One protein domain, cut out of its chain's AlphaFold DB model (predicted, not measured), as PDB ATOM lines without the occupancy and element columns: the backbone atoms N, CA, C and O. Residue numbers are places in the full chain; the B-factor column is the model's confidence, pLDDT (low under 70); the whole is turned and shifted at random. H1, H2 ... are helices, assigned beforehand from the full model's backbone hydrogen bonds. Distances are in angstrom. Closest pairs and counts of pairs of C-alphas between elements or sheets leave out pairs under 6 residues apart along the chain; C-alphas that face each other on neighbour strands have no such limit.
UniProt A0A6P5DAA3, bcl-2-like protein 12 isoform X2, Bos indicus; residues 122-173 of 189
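What this domain is: This is residues 122 to 173 of the 189 residues of the protein "bcl-2-like protein 12 isoform X2" of Bos indicus (UniProt A0A6P5DAA3). What shape do the atoms make? An open hook: the long helix H1 is its shank, the short helix H2 makes a corner with the end of H1, and H3 follows on the far side of an empty gap, apart from H1. What is it built of? The printed part has 52 residues with three named helices, H1, H2 and H3 in that order, and no named strand; its class is all helix. How closely is it gathered? It is loose, with a radius of gyration of the C-alphas of 14.2 A and spans of 38 by 26 by 18 A.

How they stand to each other: How does the first helix meet the second? H1, residues 122 to 146, and H2, residues 148 to 155, only just touch, with 3 pairs of C-alphas within 8 A, and only at the corner by their tight link; H1 does so with residues 144 to 145 alone. The closest C-alphas, those of Leu 144 and Gln 151, are 5.6 A apart. The helices run opposite ways at a steep tilt of 58 degrees. Where does the third helix stand? H3, residues 159 to 173, is apart from H1, and only just apart from H2, with the closest C-alphas at 8.3 A. Are the helix backbones complete? Every O i to N i+4 pair is within hydrogen-bond range in H1 and H2, and 10 of 11 are in H3.

Where its parts are: Where does H1 run? From C-alpha 122 at (310.534, 97.330, 111.025) to C-alpha 146 it measures 36.0 A. How long are the others? H2 measures 10.3 A, and H3 measures 21.6 A, ending with C-alpha 173 at (292.351, 96.079, 129.037).

The domain as a whole: How large is it? The two C-alphas farthest apart, those of Lys 122 and Ala 149, are 40.4 A apart. Is anything missing or uncertain? The printed part has no cut and both links are tight; Glu 173 alone has a pLDDT under 70.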
ATOM      1  N   LYS A 122     310.960  98.512 110.266       92.06
ATOM      2  CA  LYS A 122     310.534  97.330 111.025       92.06
ATOM      3  C   LYS A 122     311.552  96.918 112.084       92.06
ATOM      4  O   LYS A 122     311.155  96.594 113.195       92.06
ATOM      5  N   GLU A 123     312.845  96.951 111.783       92.06
ATOM      6  CA  GLU A 123     313.894  96.651 112.762       92.06
ATOM      7  C   GLU A 123     313.998  97.728 113.838       92.06
ATOM      8  O   GLU A 123     314.180  97.404 115.010       92.06
ATOM      9  N   ALA A 124     313.828  99.001 113.474       92.94
ATOM     10  CA  ALA A 124     313.752 100.079 114.456       92.94
ATOM     11  C   ALA A 124     312.548  99.890 115.398       92.94
ATOM     12  O   ALA A 124     312.684 100.038 116.615       92.94
ATOM     13  N   LEU A 125     311.391  99.490 114.858       95.94
ATOM     14  CA  LEU A 125     310.202  99.167 115.646       95.94
ATOM     15  C   LEU A 125     310.418  97.940 116.538       95.94
ATOM     16  O   LEU A 125     310.062  97.984 117.711       95.94
ATOM     17  N   LEU A 126     311.034  96.873 116.024       96.25
ATOM     18  CA  LEU A 126     311.358  95.684 116.815       96.25
ATOM     19  C   LEU A 126     312.311  96.019 117.963       96.25
ATOM     20  O   LEU A 126     312.074  95.587 119.085       96.25
ATOM     21  N   ARG A 127     313.340  96.841 117.725       96.50
ATOM     22  CA  ARG A 127     314.246  97.311 118.787       96.50
ATOM     23  C   ARG A 127     313.502  98.105 119.856       96.50
ATOM     24  O   ARG A 127     313.749  97.901 121.039       96.50
ATOM     25  N   LYS A 128     312.566  98.970 119.454       97.06
ATOM     26  CA  LYS A 128     311.720  99.713 120.397       97.06
ATOM     27  C   LYS A 128     310.803  98.782 121.196       97.06
ATOM     28  O   LYS A 128     310.666  98.970 122.397       97.06
ATOM     29  N   LEU A 129     310.197  97.785 120.549       98.06
ATOM     30  CA  LEU A 129     309.360  96.790 121.221       98.06
ATOM     31  C   LEU A 129     310.167  95.995 122.249       98.06
ATOM     32  O   LEU A 129     309.726  95.858 123.382       98.06
ATOM     33  N   VAL A 130     311.354  95.518 121.873       98.19
ATOM     34  CA  VAL A 130     312.249  94.797 122.787       98.19
ATOM     35  C   VAL A 130     312.605  95.663 123.992       98.19
ATOM     36  O   VAL A 130     312.457  95.195 125.113       98.19
ATOM     37  N   ALA A 131     312.963  96.934 123.786       97.94
ATOM     38  CA  ALA A 131     313.283  97.843 124.888       97.94
ATOM     39  C   ALA A 131     312.112  98.025 125.875       97.94
ATOM     40  O   ALA A 131     312.322  98.003 127.083       97.94
ATOM     41  N   LEU A 132     310.877  98.157 125.375       98.31
ATOM     42  CA  LEU A 132     309.686  98.260 126.228       98.31
ATOM     43  C   LEU A 132     309.415  96.963 127.000       98.31
ATOM     44  O   LEU A 132     309.092  97.005 128.184       98.31
ATOM     45  N   LEU A 133     309.572  95.811 126.342       98.00
ATOM     46  CA  LEU A 133     309.396  94.508 126.983       98.00
ATOM     47  C   LEU A 133     310.463  94.249 128.053       98.00
ATOM     48  O   LEU A 133     310.153  93.661 129.083       98.00
ATOM     49  N   GLU A 134     311.704  94.682 127.829       97.75
ATOM     50  CA  GLU A 134     312.789  94.586 128.811       97.75
ATOM     51  C   GLU A 134     312.528  95.473 130.034       97.75
ATOM     52  O   GLU A 134     312.677  95.009 131.164       97.75
ATOM     53  N   GLU A 135     312.081  96.714 129.825       97.38
ATOM     54  CA  GLU A 135     311.701  97.619 130.915       97.38
ATOM     55  C   GLU A 135     310.566  97.027 131.760       97.38
ATOM     56  O   GLU A 135     310.655  96.967 132.990       97.38
ATOM     57  N   GLU A 136     309.511  96.529 131.112       96.56
ATOM     58  CA  GLU A 136     308.384  95.920 131.812       96.56
ATOM     59  C   GLU A 136     308.791  94.626 132.535       96.56
ATOM     60  O   GLU A 136     308.395  94.401 133.684       96.56
ATOM     61  N   ALA A 137     309.638  93.804 131.909       97.25
ATOM     62  CA  ALA A 137     310.177  92.598 132.524       97.25
ATOM     63  C   ALA A 137     310.996  92.917 133.781       97.25
ATOM     64  O   ALA A 137     310.853  92.215 134.783       97.25
ATOM     65  N   GLU A 138     311.800  93.983 133.773       97.94
ATOM     66  CA  GLU A 138     312.571  94.402 134.945       97.94
ATOM     67  C   GLU A 138     311.648  94.822 136.096       97.94
ATOM     68  O   GLU A 138     311.826  94.388 137.235       97.94
ATOM     69  N   VAL A 139     310.587  95.580 135.801       97.25
ATOM     70  CA  VAL A 139     309.580  95.964 136.804       97.25
ATOM     71  C   VAL A 139     308.882  94.732 137.389       97.25
ATOM     72  O   VAL A 139     308.679  94.650 138.606       97.25
ATOM     73  N   ILE A 140     308.510  93.759 136.553       95.88
ATOM     74  CA  ILE A 140     307.902  92.498 137.003       95.88
ATOM     75  C   ILE A 140     308.885  91.719 137.882       95.88
ATOM     76  O   ILE A 140     308.518  91.292 138.979       95.88
ATOM     77  N   ASN A 141     310.133  91.570 137.441       96.38
ATOM     78  CA  ASN A 141     311.175  90.855 138.172       96.38
ATOM     79  C   ASN A 141     311.453  91.501 139.531       96.38
ATOM     80  O   ASN A 141     311.518  90.801 140.543       96.38
ATOM     81  N   GLN A 142     311.532  92.830 139.586       97.50
ATOM     82  CA  GLN A 142     311.735  93.567 140.827       97.50
ATOM     83  C   GLN A 142     310.554  93.386 141.790       97.50
ATOM     84  O   GLN A 142     310.758  93.120 142.977       97.50
ATOM     85  N   LYS A 143     309.311  93.435 141.285       96.12
ATOM     86  CA  LYS A 143     308.109  93.144 142.086       96.12
ATOM     87  C   LYS A 143     308.131  91.718 142.638       96.12
ATOM     88  O   LYS A 143     307.880  91.529 143.828       96.12
ATOM     89  N   LEU A 144     308.487  90.729 141.818       96.25
ATOM     90  CA  LEU A 144     308.612  89.331 142.242       96.25
ATOM     91  C   LEU A 144     309.708  89.127 143.290       96.25
ATOM     92  O   LEU A 144     309.509  88.359 144.230       96.25
ATOM     93  N   ALA A 145     310.841  89.817 143.153       96.62
ATOM     94  CA  ALA A 145     311.934  89.760 144.117       96.62
ATOM     95  C   ALA A 145     311.553  90.409 145.458       96.62
ATOM     96  O   ALA A 145     311.942  89.916 146.516       96.62
ATOM     97  N   SER A 146     310.774  91.495 145.422       97.56
ATOM     98  CA  SER A 146     310.337  92.211 146.626       97.56
ATOM     99  C   SER A 146     309.261  91.475 147.436       97.56
ATOM    100  O   SER A 146     309.182  91.668 148.650       97.56
ATOM    101  N   ASP A 147     308.457  90.611 146.800       97.12
ATOM    102  CA  ASP A 147     307.373  89.870 147.453       97.12
ATOM    103  C   ASP A 147     307.559  88.339 147.340       97.12
ATOM    104  O   ASP A 147     307.071  87.692 146.401       97.12
ATOM    105  N   PRO A 148     308.184  87.698 148.350       95.38
ATOM    106  CA  PRO A 148     308.388  86.252 148.356       95.38
ATOM    107  C   PRO A 148     307.086  85.456 148.538       95.38
ATOM    108  O   PRO A 148     307.062  84.246 148.289       95.38
ATOM    109  N   ALA A 149     306.002  86.073 149.022       95.81
ATOM    110  CA  ALA A 149     304.707  85.410 149.140       95.81
ATOM    111  C   ALA A 149     304.010  85.336 147.776       95.81
ATOM    112  O   ALA A 149     303.486  84.275 147.425       95.81
ATOM    113  N   LEU A 150     304.048  86.417 146.993       94.31
ATOM    114  CA  LEU A 150     303.619  86.425 145.593       94.31
ATOM    115  C   LEU A 150     304.414  85.408 144.771       94.31
ATOM    116  O   LEU A 150     303.812  84.572 144.098       94.31
ATOM    117  N   GLN A 151     305.744  85.407 144.899       96.06
ATOM    118  CA  GLN A 151     306.607  84.458 144.193       96.06
ATOM    119  C   GLN A 151     306.221  82.999 144.493       96.06
ATOM    120  O   GLN A 151     306.040  82.197 143.576       96.06
ATOM    121  N   ARG A 152     306.010  82.651 145.772       95.69
ATOM    122  CA  ARG A 152     305.563  81.306 146.179       95.69
ATOM    123  C   ARG A 152     304.174  80.945 145.658       95.69
ATOM    124  O   ARG A 152     303.934  79.777 145.358       95.69
ATOM    125  N   LYS A 153     303.250  81.908 145.580       94.38
ATOM    126  CA  LYS A 153     301.915  81.679 145.009       94.38
ATOM    127  C   LYS A 153     302.026  81.352 143.524       94.38
ATOM    128  O   LYS A 153     301.496  80.326 143.116       94.38
ATOM    129  N   LEU A 154     302.762  82.161 142.760       92.69
ATOM    130  CA  LEU A 154     302.962  81.959 141.322       92.69
ATOM    131  C   LEU A 154     303.689  80.648 141.014       92.69
ATOM    132  O   LEU A 154     303.236  79.900 140.157       92.69
ATOM    133  N   ALA A 155     304.737  80.307 141.770       94.06
ATOM    134  CA  ALA A 155     305.491  79.062 141.589       94.06
ATOM    135  C   ALA A 155     304.645  77.789 141.789       94.06
ATOM    136  O   ALA A 155     305.005  76.718 141.310       94.06
ATOM    137  N   ARG A 156     303.524  77.892 142.513       95.75
ATOM    138  CA  ARG A 156     302.597  76.781 142.767       95.75
ATOM    139  C   ARG A 156     301.407  76.757 141.810       95.75
ATOM    140  O   ARG A 156     300.611  75.820 141.882       95.75
ATOM    141  N   LEU A 157     301.238  77.777 140.966       95.94
ATOM    142  CA  LEU A 157     300.133  77.813 140.016       95.94
ATOM    143  C   LEU A 157     300.332  76.762 138.926       95.94
ATOM    144  O   LEU A 157     301.419  76.586 138.384       95.94
ATOM    145  N   SER A 158     299.240  76.084 138.579       96.12
ATOM    146  CA  SER A 158     299.209  75.249 137.382       96.12
ATOM    147  C   SER A 158     299.126  76.121 136.129       96.12
ATOM    148  O   SER A 158     298.559  77.217 136.169       96.12
ATOM    149  N   ALA A 159     299.614  75.605 134.999       94.44
ATOM    150  CA  ALA A 159     299.532  76.300 133.715       94.44
ATOM    151  C   ALA A 159     298.088  76.698 133.354       94.44
ATOM    152  O   ALA A 159     297.857  77.817 132.917       94.44
ATOM    153  N   SER A 160     297.095  75.840 133.629       94.44
ATOM    154  CA  SER A 160     295.683  76.139 133.344       94.44
ATOM    155  C   SER A 160     295.109  77.248 134.231       94.44
ATOM    156  O   SER A 160     294.290  78.044 133.776       94.44
ATOM    157  N   SER A 161     295.540  77.335 135.493       95.38
ATOM    158  CA  SER A 161     295.173  78.451 136.375       95.38
ATOM    159  C   SER A 161     295.841  79.752 135.936       95.38
ATOM    160  O   SER A 161     295.203  80.798 135.972       95.38
ATOM    161  N   PHE A 162     297.096  79.681 135.488       95.12
ATOM    162  CA  PHE A 162     297.811  80.831 134.949       95.12
ATOM    163  C   PHE A 162     297.166  81.354 133.657       95.12
ATOM    164  O   PHE A 162     296.905  82.549 133.571       95.12
ATOM    165  N   SER A 163     296.806  80.484 132.706       94.94
ATOM    166  CA  SER A 163     296.106  80.887 131.475       94.94
ATOM    167  C   SER A 163     294.812  81.648 131.764       94.94
ATOM    168  O   SER A 163     294.589  82.702 131.180       94.94
ATOM    169  N   ARG A 164     294.008  81.190 132.734       94.75
ATOM    170  CA  ARG A 164     292.792  81.909 133.154       94.75
ATOM    171  C   ARG A 164     293.090  83.289 133.730       94.75
ATOM    172  O   ARG A 164     292.313  84.211 133.515       94.75
ATOM    173  N   LEU A 165     294.182  83.445 134.482       93.00
ATOM    174  CA  LEU A 165     294.590  84.765 134.966       93.00
ATOM    175  C   LEU A 165     294.939  85.672 133.788       93.00
ATOM    176  O   LEU A 165     294.417  86.778 133.725       93.00
ATOM    177  N   VAL A 166     295.755  85.194 132.845       93.38
ATOM    178  CA  VAL A 166     296.109  85.956 131.637       93.38
ATOM    179  C   VAL A 166     294.850  86.372 130.874       93.38
ATOM    180  O   VAL A 166     294.697  87.550 130.588       93.38
ATOM    181  N   GLU A 167     293.899  85.465 130.645       93.62
ATOM    182  CA  GLU A 167     292.615  85.782 130.002       93.62
ATOM    183  C   GLU A 167     291.828  86.877 130.748       93.62
ATOM    184  O   GLU A 167     291.346  87.831 130.135       93.62
ATOM    185  N   LEU A 168     291.724  86.787 132.080       94.19
ATOM    186  CA  LEU A 168     291.030  87.791 132.893       94.19
ATOM    187  C   LEU A 168     291.704  89.169 132.820       94.19
ATOM    188  O   LEU A 168     291.005  90.178 132.777       94.19
ATOM    189  N   PHE A 169     293.036  89.227 132.802       89.06
ATOM    190  CA  PHE A 169     293.760  90.495 132.705       89.06
ATOM    191  C   PHE A 169     293.722  91.070 131.285       89.06
ATOM    192  O   PHE A 169     293.423  92.252 131.141       89.06
ATOM    193  N   SER A 170     293.891  90.244 130.250       89.19
ATOM    194  CA  SER A 170     293.774  90.682 128.854       89.19
ATOM    195  C   SER A 170     292.372  91.202 128.522       89.19
ATOM    196  O   SER A 170     292.238  92.222 127.856       89.19
ATOM    197  N   SER A 171     291.316  90.558 129.033       85.56
ATOM    198  CA  SER A 171     289.926  90.994 128.800       85.56
ATOM    199  C   SER A 171     289.551  92.297 129.520       85.56
ATOM    200  O   SER A 171     288.576  92.957 129.164       85.56
ATOM    201  N   ARG A 172     290.316  92.694 130.543       75.69
ATOM    202  CA  ARG A 172     290.082  93.929 131.300       75.69
ATOM    203  C   ARG A 172     290.633  95.166 130.584       75.69
ATOM    204  O   ARG A 172     290.089  96.254 130.767       75.69
ATOM    205  N   GLU A 173     291.679  95.000 129.777       59.00
ATOM    206  CA  GLU A 173     292.351  96.079 129.037       59.00
ATOM    207  C   GLU A 173     291.460  96.661 127.917       59.00
ATOM    208  O   GLU A 173     291.512  97.855 127.625       59.00
TER     209      GLU A 173